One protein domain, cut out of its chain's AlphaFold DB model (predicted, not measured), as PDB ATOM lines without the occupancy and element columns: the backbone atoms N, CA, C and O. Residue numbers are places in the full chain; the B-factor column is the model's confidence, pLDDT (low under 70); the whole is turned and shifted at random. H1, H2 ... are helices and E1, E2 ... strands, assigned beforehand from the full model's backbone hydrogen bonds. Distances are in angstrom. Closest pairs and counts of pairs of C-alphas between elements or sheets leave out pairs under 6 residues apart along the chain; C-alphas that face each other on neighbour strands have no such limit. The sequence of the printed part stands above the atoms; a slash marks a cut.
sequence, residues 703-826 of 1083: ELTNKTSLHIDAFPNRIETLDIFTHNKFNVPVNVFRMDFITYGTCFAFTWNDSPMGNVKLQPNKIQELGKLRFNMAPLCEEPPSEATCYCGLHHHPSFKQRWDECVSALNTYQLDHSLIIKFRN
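What this domain is: This is residues 703 to 826 of the 1083 residues of the protein "Hypothetical protein" of Adineta steineri (UniProt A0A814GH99). A narrow slab of strands takes up one end of a rod, and two helices, H2 and H3, sit clear of the strands at the other end, past a stretch with no named element. The slab is a small sandwich, two sheets partly face to face: antiparallel E2 - E6 - E4 and antiparallel E3 - E5, with E1 near one end of E2. The printed part has 124 residues, with six named strands followed by three named helices, class mixed. It is extended, with a radius of gyration of the C-alphas of 21.7 A and spans of 68 by 32 by 25 A.

How they stand to each other: E1, residues 710 to 714, pairs with no named strand; its closest C-alphas to E2, residues 719 to 728, are those of Ala 714 and Glu 720, 6.7 A apart. E6, residues 766 to 776, is the inner strand of a strongly twisted sheet. It is antiparallel to E2 at 158 degrees, with N 722 and O 773 within hydrogen-bond range at 2.8 A. It is antiparallel to E4, residues 748 to 752, at 148 degrees, with N 774 and O 749 at 2.7 A. E3, residues 734 to 741, bends by 58 degrees at residue 737 and is antiparallel to E5, residues 760 to 762, with N 762 and O 734 at 2.7 A. H1, residues 778 to 781, is not on the sheet E2 - E6 - E4. H2, residues 798 to 805, and H3, residues 814 to 826, are close but not clearly touching, at a steep tilt of 41 degrees, opposite ways; their closest C-alphas, Trp 804 and Leu 816, are 7.7 A apart. Every O i to N i+4 pair in H2 and H3 is within hydrogen-bond range; H1 is too short for one.

Where its parts are: E1 begins at C-alpha 710, (-4.868, 37.664, 28.739). E2 is 28.9 A long, E6 30.7 A, E3 20.5 A and H3 18.1 A, ending at C-alpha 826, (13.999, 15.850, 26.279).

The domain as a whole: The C-alphas farthest apart, Asn 731 and Leu 811, are 68.8 A apart. The printed part has no cut. The link H1 to H2 is long, 16 residues. Mean pLDDT of the printed part is 74.0; 36 residues are under 70, among them 740 to 746 and 781 to 789.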
ATOM      1  N   GLU A 703     -15.581  47.133  27.898       78.12
ATOM      2  CA  GLU A 703     -14.172  46.805  28.097       78.12
ATOM      3  C   GLU A 703     -14.035  45.500  28.880       78.12
ATOM      4  O   GLU A 703     -14.838  45.198  29.761       78.12
ATOM      5  N   LEU A 704     -12.999  44.722  28.578       75.12
ATOM      6  CA  LEU A 704     -12.576  43.602  29.415       75.12
ATOM      7  C   LEU A 704     -11.772  44.145  30.602       75.12
ATOM      8  O   LEU A 704     -10.868  44.962  30.442       75.12
ATOM      9  N   THR A 705     -12.122  43.726  31.813       67.19
ATOM     10  CA  THR A 705     -11.566  44.327  33.036       67.19
ATOM     11  C   THR A 705     -10.080  43.976  33.253       67.19
ATOM     12  O   THR A 705      -9.683  42.818  33.169       67.19
ATOM     13  N   ASN A 706      -9.272  44.989  33.598       52.22
ATOM     14  CA  ASN A 706      -7.908  44.961  34.167       52.22
ATOM     15  C   ASN A 706      -6.753  44.225  33.454       52.22
ATOM     16  O   ASN A 706      -5.661  44.173  34.024       52.22
ATOM     17  N   LYS A 707      -6.892  43.730  32.221       57.00
ATOM     18  CA  LYS A 707      -5.733  43.218  31.467       57.00
ATOM     19  C   LYS A 707      -5.795  43.621  29.996       57.00
ATOM     20  O   LYS A 707      -6.704  43.224  29.283       57.00
ATOM     21  N   THR A 708      -4.782  44.358  29.537       59.19
ATOM     22  CA  THR A 708      -4.565  44.674  28.110       59.19
ATOM     23  C   THR A 708      -4.293  43.422  27.270       59.19
ATOM     24  O   THR A 708      -4.449  43.446  26.053       59.19
ATOM     25  N   SER A 709      -3.889  42.326  27.918       69.38
ATOM     26  CA  SER A 709      -3.688  41.009  27.320       69.38
ATOM     27  C   SER A 709      -3.944  39.907  28.344       69.38
ATOM     28  O   SER A 709      -3.492  39.993  29.488       69.38
ATOM     29  N   LEU A 710      -4.625  38.849  27.926       77.94
ATOM     30  CA  LEU A 710      -4.868  37.664  28.739       77.94
ATOM     31  C   LEU A 710      -3.705  36.683  28.593       77.94
ATOM     32  O   LEU A 710      -3.110  36.571  27.520       77.94
ATOM     33  N   HIS A 711      -3.382  35.981  29.677       80.69
ATOM     34  CA  HIS A 711      -2.248  35.069  29.724       80.69
ATOM     35  C   HIS A 711      -2.610  33.749  30.409       80.69
ATOM     36  O   HIS A 711      -3.277  33.779  31.446       80.69
ATOM     37  N   ILE A 712      -2.194  32.624  29.820       81.19
ATOM     38  CA  ILE A 712      -2.414  31.266  30.334       81.19
ATOM     39  C   ILE A 712      -1.100  30.484  30.230       81.19
ATOM     40  O   ILE A 712      -0.579  30.309  29.134       81.19
ATOM     41  N   ASP A 713      -0.605  29.961  31.345       81.81
ATOM     42  CA  ASP A 713       0.473  28.969  31.339       81.81
ATOM     43  C   ASP A 713      -0.143  27.578  31.214       81.81
ATOM     44  O   ASP A 713      -1.022  27.247  32.003       81.81
ATOM     45  N   ALA A 714       0.285  26.765  30.245       79.69
ATOM     46  CA  ALA A 714      -0.332  25.463  29.981       79.69
ATOM     47  C   ALA A 714       0.682  24.323  29.805       79.69
ATOM     48  O   ALA A 714       1.779  24.511  29.269       79.69
ATOM     49  N   PHE A 715       0.271  23.115  30.207       82.06
ATOM     50  CA  PHE A 715       0.993  21.860  29.984       82.06
ATOM     51  C   PHE A 715       0.024  20.670  29.784       82.06
ATOM     52  O   PHE A 715      -1.143  20.759  30.179       82.06
ATOM     53  N   PRO A 716       0.465  19.548  29.179       77.69
ATOM     54  CA  PRO A 716      -0.386  18.381  28.930       77.69
ATOM     55  C   PRO A 716      -0.925  17.746  30.223       77.69
ATOM     56  O   PRO A 716      -0.237  17.711  31.237       77.69
ATOM     57  N   ASN A 717      -2.136  17.182  30.188       75.62
ATOM     58  CA  ASN A 717      -2.869  16.646  31.355       75.62
ATOM     59  C   ASN A 717      -3.346  17.679  32.390       75.62
ATOM     60  O   ASN A 717      -3.699  17.296  33.508       75.62
ATOM     61  N   ARG A 718      -3.430  18.958  32.023       81.56
ATOM     62  CA  ARG A 718      -4.129  19.990  32.794       81.56
ATOM     63  C   ARG A 718      -5.120  20.730  31.899       81.56
ATOM     64  O   ARG A 718      -4.853  20.952  30.721       81.56
ATOM     65  N   ILE A 719      -6.270  21.090  32.466       81.88
ATOM     66  CA  ILE A 719      -7.208  22.030  31.844       81.88
ATOM     67  C   ILE A 719      -7.066  23.351  32.582       81.88
ATOM     68  O   ILE A 719      -7.348  23.422  33.779       81.88
ATOM     69  N   GLU A 720      -6.634  24.382  31.868       82.94
ATOM     70  CA  GLU A 720      -6.542  25.729  32.422       82.94
ATOM     71  C   GLU A 720      -7.872  26.446  32.267       82.94
ATOM     72  O   GLU A 720      -8.512  26.356  31.219       82.94
ATOM     73  N   THR A 721      -8.287  27.167  33.305       82.75
ATOM     74  CA  THR A 721      -9.538  27.925  33.304       82.75
ATOM     75  C   THR A 721      -9.285  29.390  33.618       82.75
ATOM     76  O   THR A 721      -8.653  29.700  34.626       82.75
ATOM     77  N   LEU A 722      -9.810  30.282  32.783       84.44
ATOM     78  CA  LEU A 722      -9.691  31.727  32.913       84.44
ATOM     79  C   LEU A 722     -11.082  32.365  32.995       84.44
ATOM     80  O   LEU A 722     -11.876  32.249  32.060       84.44
ATOM     81  N   ASP A 723     -11.354  33.066  34.092       85.19
ATOM     82  CA  ASP A 723     -12.608  33.796  34.290       85.19
ATOM     83  C   ASP A 723     -12.570  35.128  33.518       85.19
ATOM     84  O   ASP A 723     -11.627  35.916  33.643       85.19
ATOM     85  N   ILE A 724     -13.591  35.378  32.697       84.62
ATOM     86  CA  ILE A 724     -13.683  36.561  31.838       84.62
ATOM     87  C   ILE A 724     -14.655  37.570  32.449       84.62
ATOM     88  O   ILE A 724     -15.850  37.302  32.560       84.62
ATOM     89  N   PHE A 725     -14.157  38.762  32.786       85.44
ATOM     90  CA  PHE A 725     -14.953  39.859  33.341       85.44
ATOM     91  C   PHE A 725     -15.090  41.008  32.342       85.44
ATOM     92  O   PHE A 725     -14.096  41.454  31.762       85.44
ATOM     93  N   THR A 726     -16.305  41.530  32.203       85.25
ATOM     94  CA  THR A 726     -16.637  42.639  31.298       85.25
ATOM     95  C   THR A 726     -17.201  43.826  32.070       85.25
ATOM     96  O   THR A 726     -17.940  43.650  33.037       85.25
ATOM     97  N   HIS A 727     -16.854  45.039  31.641       85.25
ATOM     98  CA  HIS A 727     -17.367  46.301  32.153       85.25
ATOM     99  C   HIS A 727     -18.207  46.975  31.072       85.25
ATOM    100  O   HIS A 727     -17.676  47.456  30.070       85.25
ATOM    101  N   ASN A 728     -19.521  47.009  31.280       85.38
ATOM    102  CA  ASN A 728     -20.434  47.726  30.402       85.38
ATOM    103  C   ASN A 728     -20.476  49.209  30.805       85.38
ATOM    104  O   ASN A 728     -21.040  49.526  31.851       85.38
ATOM    105  N   LYS A 729     -19.901  50.107  29.993       80.88
ATOM    106  CA  LYS A 729     -19.959  51.569  30.195       80.88
ATOM    107  C   LYS A 729     -21.128  52.231  29.457       80.88
ATOM    108  O   LYS A 729     -21.248  53.452  29.479       80.88
ATOM    109  N   PHE A 730     -21.978  51.460  28.777       77.25
ATOM    110  CA  PHE A 730     -23.222  51.994  28.237       77.25
ATOM    111  C   PHE A 730     -24.210  52.285  29.373       77.25
ATOM    112  O   PHE A 730     -24.304  51.548  30.358       77.25
ATOM    113  N   ASN A 731     -25.033  53.317  29.183       77.12
ATOM    114  CA  ASN A 731     -26.151  53.636  30.080       77.12
ATOM    115  C   ASN A 731     -27.358  52.693  29.908       77.12
ATOM    116  O   ASN A 731     -28.384  52.858  30.567       77.12
ATOM    117  N   VAL A 732     -27.240  51.691  29.034       77.44
ATOM    118  CA  VAL A 732     -28.254  50.676  28.745       77.44
ATOM    119  C   VAL A 732     -27.674  49.269  28.916       77.44
ATOM    120  O   VAL A 732     -26.462  49.079  28.779       77.44
ATOM    121  N   PRO A 733     -28.510  48.266  29.234       78.88
ATOM    122  CA  PRO A 733     -28.048  46.890  29.268       78.88
ATOM    123  C   PRO A 733     -27.654  46.409  27.865       78.88
ATOM    124  O   PRO A 733     -28.326  46.740  26.889       78.88
ATOM    125  N   VAL A 734     -26.600  45.600  27.792       78.62
ATOM    126  CA  VAL A 734     -26.049  45.037  26.552       78.62
ATOM    127  C   VAL A 734     -26.210  43.525  26.570       78.62
ATOM    128  O   VAL A 734     -25.884  42.890  27.570       78.62
ATOM    129  N   ASN A 735     -26.664  42.931  25.473       78.31
ATOM    130  CA  ASN A 735     -26.704  41.481  25.337       78.31
ATOM    131  C   ASN A 735     -25.456  40.993  24.604       78.31
ATOM    132  O   ASN A 735     -25.214  41.330  23.445       78.31
ATOM    133  N   VAL A 736     -24.674  40.157  25.277       76.88
ATOM    134  CA  VAL A 736     -23.663  39.320  24.636       76.88
ATOM    135  C   VAL A 736     -24.396  38.114  24.077       76.88
ATOM    136  O   VAL A 736     -25.207  37.538  24.796       76.88
ATOM    137  N   PHE A 737     -24.146  37.771  22.815       69.25
ATOM    138  CA  PHE A 737     -24.785  36.629  22.144       69.25
ATOM    139  C   PHE A 737     -23.773  35.598  21.626       69.25
ATOM    140  O   PHE A 737     -24.154  34.485  21.272       69.25
ATOM    141  N   ARG A 738     -22.487  35.965  21.506       69.88
ATOM    142  CA  ARG A 738     -21.444  35.093  20.950       69.88
ATOM    143  C   ARG A 738     -20.056  35.516  21.423       69.88
ATOM    144  O   ARG A 738     -19.785  36.700  21.605       69.88
ATOM    145  N   MET A 739     -19.170  34.543  21.587       71.44
ATOM    146  CA  MET A 739     -17.740  34.750  21.792       71.44
ATOM    147  C   MET A 739     -16.997  33.787  20.869       71.44
ATOM    148  O   MET A 739     -17.300  32.598  20.884       71.44
ATOM    149  N   ASP A 740     -16.025  34.299  20.117       67.19
ATOM    150  CA  ASP A 740     -15.157  33.507  19.248       67.19
ATOM    151  C   ASP A 740     -13.684  33.672  19.638       67.19
ATOM    152  O   ASP A 740     -13.260  34.663  20.235       67.19
ATOM    153  N   PHE A 741     -12.883  32.693  19.248       69.38
ATOM    154  CA  PHE A 741     -11.427  32.699  19.312       69.38
ATOM    155  C   PHE A 741     -10.920  31.830  18.157       69.38
ATOM    156  O   PHE A 741     -11.597  30.882  17.762       69.38
ATOM    157  N   ILE A 742      -9.742  32.135  17.604       59.94
ATOM    158  CA  ILE A 742      -9.161  31.309  16.531       59.94
ATOM    159  C   ILE A 742      -8.882  29.917  17.113       59.94
ATOM    160  O   ILE A 742      -8.015  29.759  17.979       59.94
ATOM    161  N   THR A 743      -9.648  28.920  16.676       53.88
ATOM    162  CA  THR A 743      -9.589  27.554  17.195       53.88
ATOM    163  C   THR A 743      -8.370  26.825  16.642       53.88
ATOM    164  O   THR A 743      -8.330  26.461  15.469       53.88
ATOM    165  N   TYR A 744      -7.389  26.543  17.499       54.44
ATOM    166  CA  TYR A 744      -6.401  25.492  17.246       54.44
ATOM    167  C   TYR A 744      -7.051  24.131  17.558       54.44
ATOM    168  O   TYR A 744      -6.838  23.567  18.630       54.44
ATOM    169  N   GLY A 745      -7.928  23.646  16.674       57.88
ATOM    170  CA  GLY A 745      -8.680  22.398  16.881       57.88
ATOM    171  C   GLY A 745      -9.628  22.440  18.093       57.88
ATOM    172  O   GLY A 745     -10.212  23.476  18.402       57.88
ATOM    173  N   THR A 746      -9.765  21.318  18.808       62.94
ATOM    174  CA  THR A 746     -10.671  21.133  19.967       62.94
ATOM    175  C   THR A 746     -10.098  21.629  21.308       62.94
ATOM    176  O   THR A 746     -10.619  21.300  22.373       62.94
ATOM    177  N   CYS A 747      -9.023  22.426  21.287       73.12
ATOM    178  CA  CYS A 747      -8.269  22.800  22.491       73.12
ATOM    179  C   CYS A 747      -8.942  23.863  23.371       73.12
ATOM    180  O   CYS A 747      -8.523  24.065  24.508       73.12
ATOM    181  N   PHE A 748      -9.962  24.564  22.880       77.69
ATOM    182  CA  PHE A 748     -10.634  25.633  23.619       77.69
ATOM    183  C   PHE A 748     -12.117  25.325  23.808       77.69
ATOM    184  O   PHE A 748     -12.791  24.882  22.882       77.69
ATOM    185  N   ALA A 749     -12.639  25.623  24.994       79.06
ATOM    186  CA  ALA A 749     -14.063  25.555  25.297       79.06
ATOM    187  C   ALA A 749     -14.454  26.712  26.219       79.06
ATOM    188  O   ALA A 749     -13.755  26.984  27.187       79.06
ATOM    189  N   PHE A 750     -15.578  27.379  25.968       81.00
ATOM    190  CA  PHE A 750     -16.072  28.452  26.834       81.00
ATOM    191  C   PHE A 750     -17.375  28.037  27.520       81.00
ATOM    192  O   PHE A 750     -18.284  27.522  26.872       81.00
ATOM    193  N   THR A 751     -17.472  28.261  28.832       82.38
ATOM    194  CA  THR A 751     -18.686  28.010  29.620       82.38
ATOM    195  C   THR A 751     -19.254  29.320  30.148       82.38
ATOM    196  O   THR A 751     -18.626  29.973  30.981       82.38
ATOM    197  N   TRP A 752     -20.443  29.686  29.683       82.88
ATOM    198  CA  TRP A 752     -21.191  30.867  30.120       82.88
ATOM    199  C   TRP A 752     -21.739  30.701  31.544       82.88
ATOM    200  O   TRP A 752     -22.137  29.597  31.918       82.88
ATOM    201  N   ASN A 753     -21.794  31.789  32.319       71.69
ATOM    202  CA  ASN A 753     -22.260  31.743  33.715       71.69
ATOM    203  C   ASN A 753     -23.796  31.616  33.827       71.69
ATOM    204  O   ASN A 753     -24.293  30.867  34.662       71.69
ATOM    205  N   ASP A 754     -24.539  32.289  32.933       64.25
ATOM    206  CA  ASP A 754     -25.993  32.498  33.076       64.25
ATOM    207  C   ASP A 754     -26.865  31.876  31.956       64.25
ATOM    208  O   ASP A 754     -28.093  31.939  32.025       64.25
ATOM    209  N   SER A 755     -26.283  31.275  30.904       58.53
ATOM    210  CA  SER A 755     -27.050  30.621  29.822       58.53
ATOM    211  C   SER A 755     -26.212  29.638  28.992       58.53
ATOM    212  O   SER A 755     -25.161  30.030  28.492       58.53
ATOM    213  N   PRO A 756     -26.679  28.403  28.717       55.59
ATOM    214  CA  PRO A 756     -25.960  27.447  27.868       55.59
ATOM    215  C   PRO A 756     -25.855  27.869  26.388       55.59
ATOM    216  O   PRO A 756     -25.103  27.247  25.646       55.59
ATOM    217  N   MET A 757     -26.578  28.912  25.956       55.41
ATOM    218  CA  MET A 757     -26.627  29.379  24.559       55.41
ATOM    219  C   MET A 757     -26.073  30.800  24.349       55.41
ATOM    220  O   MET A 757     -26.319  31.403  23.311       55.41
ATOM    221  N   GLY A 758     -25.332  31.351  25.315       56.25
ATOM    222  CA  GLY A 758     -24.546  32.569  25.094       56.25
ATOM    223  C   GLY A 758     -25.287  33.903  25.119       56.25
ATOM    224  O   GLY A 758     -24.678  34.892  24.749       56.25
ATOM    225  N   ASN A 759     -26.532  33.962  25.609       65.69
ATOM    226  CA  ASN A 759     -27.308  35.204  25.767       65.69
ATOM    227  C   ASN A 759     -27.151  35.805  27.176       65.69
ATOM    228  O   ASN A 759     -28.053  35.683  28.010       65.69
ATOM    229  N   VAL A 760     -26.006  36.431  27.460       78.19
ATOM    230  CA  VAL A 760     -25.734  37.068  28.763       78.19
ATOM    231  C   VAL A 760     -26.045  38.560  28.697       78.19
ATOM    232  O   VAL A 760     -25.528  39.277  27.845       78.19
ATOM    233  N   LYS A 761     -26.879  39.043  29.624       83.75
ATOM    234  CA  LYS A 761     -27.298  40.446  29.678       83.75
ATOM    235  C   LYS A 761     -26.453  41.243  30.670       83.75
ATOM    236  O   LYS A 761     -26.662  41.166  31.882       83.75
ATOM    237  N   LEU A 762     -25.543  42.049  30.134       85.38
ATOM    238  CA  LEU A 762     -24.677  42.950  30.880       85.38
ATOM    239  C   LEU A 762     -25.446  44.187  31.340       85.38
ATOM    240  O   LEU A 762     -25.985  44.942  30.535       85.38
ATOM    241  N   GLN A 763     -25.488  44.420  32.642       86.81
ATOM    242  CA  GLN A 763     -26.135  45.568  33.264       86.81
ATOM    243  C   GLN A 763     -25.318  46.848  33.038       86.81
ATOM    244  O   GLN A 763     -24.089  46.788  33.035       86.81
ATOM    245  N   PRO A 764     -25.976  48.005  32.863       86.06
ATOM    246  CA  PRO A 764     -25.292  49.273  32.623       86.06
ATOM    247  C   PRO A 764     -24.408  49.680  33.806       86.06
ATOM    248  O   PRO A 764     -24.797  49.503  34.965       86.06
ATOM    249  N   ASN A 765     -23.235  50.244  33.508       83.12
ATOM    250  CA  ASN A 765     -22.240  50.752  34.463       83.12
ATOM    251  C   ASN A 765     -21.817  49.738  35.545       83.12
ATOM    252  O   ASN A 765     -21.540  50.107  36.689       83.12
ATOM    253  N   LYS A 766     -21.793  48.442  35.205       85.88
ATOM    254  CA  LYS A 766     -21.397  47.354  36.110       85.88
ATOM    255  C   LYS A 766     -20.326  46.460  35.495       85.88
ATOM    256  O   LYS A 766     -20.302  46.229  34.287       85.88
ATOM    257  N   ILE A 767     -19.464  45.936  36.367       87.19
ATOM    258  CA  ILE A 767     -18.533  44.849  36.053       87.19
ATOM    259  C   ILE A 767     -19.246  43.529  36.348       87.19
ATOM    260  O   ILE A 767     -19.764  43.344  37.452       87.19
ATOM    261  N   GLN A 768     -19.286  42.626  35.372       87.12
ATOM    262  CA  GLN A 768     -19.917  41.315  35.498       87.12
ATOM    263  C   GLN A 768     -19.045  40.214  34.886       87.12
ATOM    264  O   GLN A 768     -18.373  40.424  33.872       87.12
ATOM    265  N   GLU A 769     -19.054  39.041  35.522       86.19
ATOM    266  CA  GLU A 769     -18.416  37.828  35.006       86.19
ATOM    267  C   GLU A 769     -19.246  37.275  33.845       86.19
ATOM    268  O   GLU A 769     -20.425  36.966  34.005       86.19
ATOM    269  N   LEU A 770     -18.629  37.158  32.674       84.31
ATOM    270  CA  LEU A 770     -19.272  36.664  31.462       84.31
ATOM    271  C   LEU A 770     -19.312  35.127  31.424       84.31
ATOM    272  O   LEU A 770     -20.275  34.521  30.952       84.31
ATOM    273  N   GLY A 771     -18.250  34.493  31.918       84.56
ATOM    274  CA  GLY A 771     -18.070  33.047  31.916       84.56
ATOM    275  C   GLY A 771     -16.598  32.654  32.002       84.56
ATOM    276  O   GLY A 771     -15.723  33.497  32.207       84.56
ATOM    277  N   LYS A 772     -16.331  31.359  31.822       86.62
ATOM    278  CA  LYS A 772     -15.010  30.749  32.009       86.62
ATOM    279  C   LYS A 772     -14.491  30.158  30.708       86.62
ATOM    280  O   LYS A 772     -15.117  29.265  30.134       86.62
ATOM    281  N   LEU A 773     -13.327  30.622  30.266       84.81
ATOM    282  CA  LEU A 773     -12.586  30.045  29.152       84.81
ATOM    283  C   LEU A 773     -11.758  28.864  29.649       84.81
ATOM    284  O   LEU A 773     -10.991  29.009  30.592       84.81
ATOM    285  N   ARG A 774     -11.896  27.704  29.012       85.69
ATOM    286  CA  ARG A 774     -11.144  26.481  29.293       85.69
ATOM    287  C   ARG A 774     -10.197  26.180  28.144       85.69
ATOM    288  O   ARG A 774     -10.616  26.187  26.987       85.69
ATOM    289  N   PHE A 775      -8.953  25.870  28.471       85.06
ATOM    290  CA  PHE A 775      -7.937  25.443  27.520       85.06
ATOM    291  C   PHE A 775      -7.445  24.036  27.876       85.06
ATOM    292  O   PHE A 775      -6.968  23.806  28.987       85.06
ATOM    293  N   ASN A 776      -7.581  23.098  26.938       80.69
ATOM    294  CA  ASN A 776      -7.107  21.724  27.032       80.69
ATOM    295  C   ASN A 776      -6.033  21.477  25.971       80.69
ATOM    296  O   ASN A 776      -6.314  21.504  24.777       80.69
ATOM    297  N   MET A 777      -4.813  21.188  26.416       78.56
ATOM    298  CA  MET A 777      -3.679  20.952  25.525       78.56
ATOM    299  C   MET A 777      -3.637  19.523  24.947       78.56
ATOM    300  O   MET A 777      -2.930  19.290  23.973       78.56
ATOM    301  N   ALA A 778      -4.374  18.564  25.523       72.50
ATOM    302  CA  ALA A 778      -4.275  17.141  25.171       72.50
ATOM    303  C   ALA A 778      -4.483  16.812  23.672       72.50
ATOM    304  O   ALA A 778      -3.695  16.020  23.151       72.50
ATOM    305  N   PRO A 779      -5.433  17.436  22.939       72.88
ATOM    306  CA  PRO A 779      -5.635  17.155  21.512       72.88
ATOM    307  C   PRO A 779      -4.425  17.489  20.624       72.88
ATOM    308  O   PRO A 779      -4.276  16.917  19.550       72.88
ATOM    309  N   LEU A 780      -3.517  18.371  21.070       70.38
ATOM    310  CA  LEU A 780      -2.273  18.691  20.347       70.38
ATOM    311  C   LEU A 780      -1.235  17.558  20.402       70.38
ATOM    312  O   LEU A 780      -0.187  17.664  19.764       70.38
ATOM    313  N   CYS A 781      -1.486  16.497  21.173       67.25
ATOM    314  CA  CYS A 781      -0.600  15.340  21.275       67.25
ATOM    315  C   CYS A 781      -1.011  14.144  20.392       67.25
ATOM    316  O   CYS A 781      -0.231  13.199  20.321       67.25
ATOM    317  N   GLU A 782      -2.164  14.169  19.707       59.00
ATOM    318  CA  GLU A 782      -2.741  12.980  19.042       59.00
ATOM    319  C   GLU A 782      -2.619  12.933  17.499       59.00
ATOM    320  O   GLU A 782      -2.921  11.895  16.916       59.00
ATOM    321  N   GLU A 783      -2.098  13.962  16.809       51.19
ATOM    322  CA  GLU A 783      -1.976  13.931  15.334       51.19
ATOM    323  C   GLU A 783      -0.666  14.522  14.767       51.19
ATOM    324  O   GLU A 783      -0.441  15.731  14.812       51.19
ATOM    325  N   PRO A 784       0.153  13.706  14.081       50.59
ATOM    326  CA  PRO A 784       0.654  12.410  14.505       50.59
ATOM    327  C   PRO A 784       2.044  12.597  15.134       50.59
ATOM    328  O   PRO A 784       2.940  13.200  14.534       50.59
ATOM    329  N   PRO A 785       2.293  12.028  16.314       44.38
ATOM    330  CA  PRO A 785       3.422  11.104  16.356       44.38
ATOM    331  C   PRO A 785       3.112   9.897  17.248       44.38
ATOM    332  O   PRO A 785       2.325   9.976  18.184       44.38
ATOM    333  N   SER A 786       3.749   8.759  16.960       44.59
ATOM    334  CA  SER A 786       3.751   7.565  17.821       44.59
ATOM    335  C   SER A 786       3.809   7.945  19.306       44.59
ATOM    336  O   SER A 786       4.553   8.873  19.633       44.59
ATOM    337  N   GLU A 787       3.119   7.190  20.172       49.56
ATOM    338  CA  GLU A 787       2.987   7.305  21.649       49.56
ATOM    339  C   GLU A 787       4.270   7.688  22.443       49.56
ATOM    340  O   GLU A 787       4.236   7.937  23.645       49.56
ATOM    341  N   ALA A 788       5.427   7.737  21.788       50.91
ATOM    342  CA  ALA A 788       6.759   8.000  22.298       50.91
ATOM    343  C   ALA A 788       7.212   9.479  22.355       50.91
ATOM    344  O   ALA A 788       8.365   9.691  22.720       50.91
ATOM    345  N   THR A 789       6.402  10.488  21.994       59.78
ATOM    346  CA  THR A 789       6.922  11.868  21.761       59.78
ATOM    347  C   THR A 789       6.256  13.019  22.533       59.78
ATOM    348  O   THR A 789       6.841  14.098  22.587       59.78
ATOM    349  N   CYS A 790       5.089  12.837  23.166       70.00
ATOM    350  CA  CYS A 790       4.455  13.878  23.994       70.00
ATOM    351  C   CYS A 790       4.738  13.651  25.493       70.00
ATOM    352  O   CYS A 790       4.712  12.528  25.996       70.00
ATOM    353  N   TYR A 791       5.031  14.729  26.223       76.25
ATOM    354  CA  TYR A 791       5.255  14.683  27.669       76.25
ATOM    355  C   TYR A 791       3.912  14.634  28.421       76.25
ATOM    356  O   TYR A 791       3.257  15.657  28.585       76.25
ATOM    357  N   CYS A 792       3.521  13.451  28.913       73.56
ATOM    358  CA  CYS A 792       2.245  13.222  29.620       73.56
ATOM    359  C   CYS A 792       2.414  12.631  31.042       73.56
ATOM    360  O   CYS A 792       1.486  12.032  31.598       73.56
ATOM    361  N   GLY A 793       3.597  12.776  31.648       75.00
ATOM    362  CA  GLY A 793       3.938  12.143  32.930       75.00
ATOM    363  C   GLY A 793       4.064  10.611  32.845       75.00
ATOM    364  O   GLY A 793       3.837  10.002  31.799       75.00
ATOM    365  N   LEU A 794       4.420   9.953  33.956       77.25
ATOM    366  CA  LEU A 794       4.642   8.494  33.981       77.25
ATOM    367  C   LEU A 794       3.361   7.683  33.738       77.25
ATOM    368  O   LEU A 794       3.439   6.548  33.282       77.25
ATOM    369  N   HIS A 795       2.179   8.254  33.984       71.56
ATOM    370  CA  HIS A 795       0.889   7.578  33.794       71.56
ATOM    371  C   HIS A 795       0.671   7.016  32.386       71.56
ATOM    372  O   HIS A 795       0.044   5.969  32.255       71.56
ATOM    373  N   HIS A 796       1.230   7.672  31.369       68.81
ATOM    374  CA  HIS A 796       1.114   7.286  29.959       68.81
ATOM    375  C   HIS A 796       2.251   6.354  29.501       68.81
ATOM    376  O   HIS A 796       2.367   6.005  28.332       68.81
ATOM    377  N   HIS A 797       3.099   5.929  30.438       73.12
ATOM    378  CA  HIS A 797       4.270   5.101  30.201       73.12
ATOM    379  C   HIS A 797       4.290   3.921  31.188       73.12
ATOM    380  O   HIS A 797       5.088   3.915  32.129       73.12
ATOM    381  N   PRO A 798       3.421   2.908  30.999       71.50
ATOM    382  CA  PRO A 798       3.135   1.882  32.006       71.50
ATOM    383  C   PRO A 798       4.369   1.083  32.448       71.50
ATOM    384  O   PRO A 798       4.506   0.786  33.631       71.50
ATOM    385  N   SER A 799       5.311   0.812  31.539       74.75
ATOM    386  CA  SER A 799       6.571   0.119  31.850       74.75
ATOM    387  C   SER A 799       7.496   0.932  32.763       74.75
ATOM    388  O   SER A 799       8.101   0.392  33.689       74.75
ATOM    389  N   PHE A 800       7.593   2.245  32.537       74.44
ATOM    390  CA  PHE A 800       8.379   3.144  33.383       74.44
ATOM    391  C   PHE A 800       7.669   3.433  34.702       74.44
ATOM    392  O   PHE A 800       8.325   3.501  35.738       74.44
ATOM    393  N   LYS A 801       6.338   3.554  34.671       77.19
ATOM    394  CA  LYS A 801       5.508   3.745  35.857       77.19
ATOM    395  C   LYS A 801       5.654   2.584  36.827       77.19
ATOM    396  O   LYS A 801       5.947   2.827  37.985       77.19
ATOM    397  N   GLN A 802       5.523   1.347  36.347       77.38
ATOM    398  CA  GLN A 802       5.675   0.159  37.182       77.38
ATOM    399  C   GLN A 802       7.052   0.131  37.860       77.38
ATOM    400  O   GLN A 802       7.141   0.002  39.076       77.38
ATOM    401  N   ARG A 803       8.124   0.346  37.088       75.94
ATOM    402  CA  ARG A 803       9.494   0.367  37.615       75.94
ATOM    403  C   ARG A 803       9.735   1.509  38.608       75.94
ATOM    404  O   ARG A 803      10.515   1.346  39.541       75.94
ATOM    405  N   TRP A 804       9.106   2.665  38.394       81.62
ATOM    406  CA  TRP A 804       9.188   3.801  39.311       81.62
ATOM    407  C   TRP A 804       8.399   3.530  40.595       81.62
ATOM    408  O   TRP A 804       8.983   3.651  41.666       81.62
ATOM    409  N   ASP A 805       7.144   3.075  40.493       74.50
ATOM    410  CA  ASP A 805       6.257   2.722  41.613       74.50
ATOM    411  C   ASP A 805       6.894   1.643  42.516       74.50
ATOM    412  O   ASP A 805       6.888   1.784  43.738       74.50
ATOM    413  N   GLU A 806       7.535   0.621  41.932       72.88
ATOM    414  CA  GLU A 806       8.308  -0.411  42.652       72.88
ATOM    415  C   GLU A 806       9.507   0.167  43.432       72.88
ATOM    416  O   GLU A 806       9.952  -0.413  44.422       72.88
ATOM    417  N   CYS A 807      10.021   1.326  43.012       69.88
ATOM    418  CA  CYS A 807      11.172   2.001  43.608       69.88
ATOM    419  C   CYS A 807      10.795   3.173  44.533       69.88
ATOM    420  O   CYS A 807      11.674   3.732  45.187       69.88
ATOM    421  N   VAL A 808       9.520   3.573  44.623       65.00
ATOM    422  CA  VAL A 808       9.075   4.714  45.453       65.00
ATOM    423  C   VAL A 808       9.405   4.518  46.943       65.00
ATOM    424  O   VAL A 808       9.608   5.498  47.662       65.00
ATOM    425  N   SER A 809       9.504   3.269  47.401       59.66
ATOM    426  CA  SER A 809       9.864   2.878  48.772       59.66
ATOM    427  C   SER A 809      11.309   2.369  48.928       59.66
ATOM    428  O   SER A 809      11.713   2.017  50.038       59.66
ATOM    429  N   ALA A 810      12.096   2.317  47.847       62.97
ATOM    430  CA  ALA A 810      13.455   1.774  47.844       62.97
ATOM    431  C   ALA A 810      14.523   2.850  48.131       62.97
ATOM    432  O   ALA A 810      14.412   3.992  47.690       62.97
ATOM    433  N   LEU A 811      15.597   2.463  48.827       55.09
ATOM    434  CA  LEU A 811      16.801   3.287  49.020       55.09
ATOM    435  C   LEU A 811      17.677   3.235  47.746       55.09
ATOM    436  O   LEU A 811      17.816   2.170  47.151       55.09
ATOM    437  N   ASN A 812      18.306   4.356  47.358       61.06
ATOM    438  CA  ASN A 812      19.184   4.518  46.175       61.06
ATOM    439  C   ASN A 812      18.515   4.466  44.780       61.06
ATOM    440  O   ASN A 812      18.953   3.742  43.886       61.06
ATOM    441  N   THR A 813      17.514   5.308  44.528       70.88
ATOM    442  CA  THR A 813      16.837   5.411  43.215       70.88
ATOM    443  C   THR A 813      17.426   6.454  42.267       70.88
ATOM    444  O   THR A 813      16.939   6.608  41.146       70.88
ATOM    445  N   TYR A 814      18.495   7.141  42.679       73.38
ATOM    446  CA  TYR A 814      19.079   8.284  41.971       73.38
ATOM    447  C   TYR A 814      19.326   8.024  40.478       73.38
ATOM    448  O   TYR A 814      18.993   8.856  39.642       73.38
ATOM    449  N   GLN A 815      19.870   6.855  40.122       74.44
ATOM    450  CA  GLN A 815      20.158   6.522  38.722       74.44
ATOM    451  C   GLN A 815      18.884   6.416  37.872       74.44
ATOM    452  O   GLN A 815      18.865   6.872  36.726       74.44
ATOM    453  N   LEU A 816      17.812   5.846  38.434       81.38
ATOM    454  CA  LEU A 816      16.519   5.739  37.763       81.38
ATOM    455  C   LEU A 816      15.884   7.121  37.617       81.38
ATOM    456  O   LEU A 816      15.546   7.507  36.498       81.38
ATOM    457  N   ASP A 817      15.810   7.888  38.706       82.75
ATOM    458  CA  ASP A 817      15.234   9.237  38.710       82.75
ATOM    459  C   ASP A 817      15.994  10.172  37.741       82.75
ATOM    460  O   ASP A 817      15.374  10.888  36.954       82.75
ATOM    461  N   HIS A 818      17.332  10.095  37.699       82.38
ATOM    462  CA  HIS A 818      18.182  10.852  36.770       82.38
ATOM    463  C   HIS A 818      17.957  10.461  35.298       82.38
ATOM    464  O   HIS A 818      17.914  11.313  34.411       82.38
ATOM    465  N   SER A 819      17.781   9.169  35.005       83.50
ATOM    466  CA  SER A 819      17.476   8.730  33.637       83.50
ATOM    467  C   SER A 819      16.085   9.192  33.172       83.50
ATOM    468  O   SER A 819      15.924   9.636  32.032       83.50
ATOM    469  N   LEU A 820      15.092   9.150  34.067       84.50
ATOM    470  CA  LEU A 820      13.711   9.533  33.776       84.50
ATOM    471  C   LEU A 820      13.556  11.049  33.628       84.50
ATOM    472  O   LEU A 820      12.883  11.492  32.697       84.50
ATOM    473  N   ILE A 821      14.216  11.850  34.474       85.06
ATOM    474  CA  ILE A 821      14.144  13.314  34.379       85.06
ATOM    475  C   ILE A 821      14.758  13.822  33.068       85.06
ATOM    476  O   ILE A 821      14.154  14.665  32.406       85.06
ATOM    477  N   ILE A 822      15.907  13.277  32.638       84.12
ATOM    478  CA  ILE A 822      16.528  13.635  31.353       84.12
ATOM    479  C   ILE A 822      15.585  13.283  30.207       84.12
ATOM    480  O   ILE A 822      15.339  14.114  29.333       84.12
ATOM    481  N   LYS A 823      15.012  12.075  30.236       83.69
ATOM    482  CA  LYS A 823      14.077  11.626  29.208       83.69
ATOM    483  C   LYS A 823      12.857  12.542  29.114       83.69
ATOM    484  O   LYS A 823      12.538  13.005  28.026       83.69
ATOM    485  N   PHE A 824      12.202  12.854  30.231       83.44
ATOM    486  CA  PHE A 824      11.004  13.698  30.227       83.44
ATOM    487  C   PHE A 824      11.307  15.147  29.824       83.44
ATOM    488  O   PHE A 824      10.530  15.755  29.089       83.44
ATOM    489  N   ARG A 825      12.462  15.691  30.229       84.69
ATOM    490  CA  ARG A 825      12.922  17.014  29.778       84.69
ATOM    491  C   ARG A 825      13.227  17.043  28.282       84.69
ATOM    492  O   ARG A 825      12.965  18.064  27.649       84.69
ATOM    493  N   ASN A 826      13.762  15.961  27.718       83.75
ATOM    494  CA  ASN A 826      13.999  15.850  26.279       83.75
ATOM    495  C   ASN A 826      12.685  15.730  25.504       83.75
ATOM    496  O   ASN A 826      12.498  16.498  24.570       83.75
TER     497      ASN A 826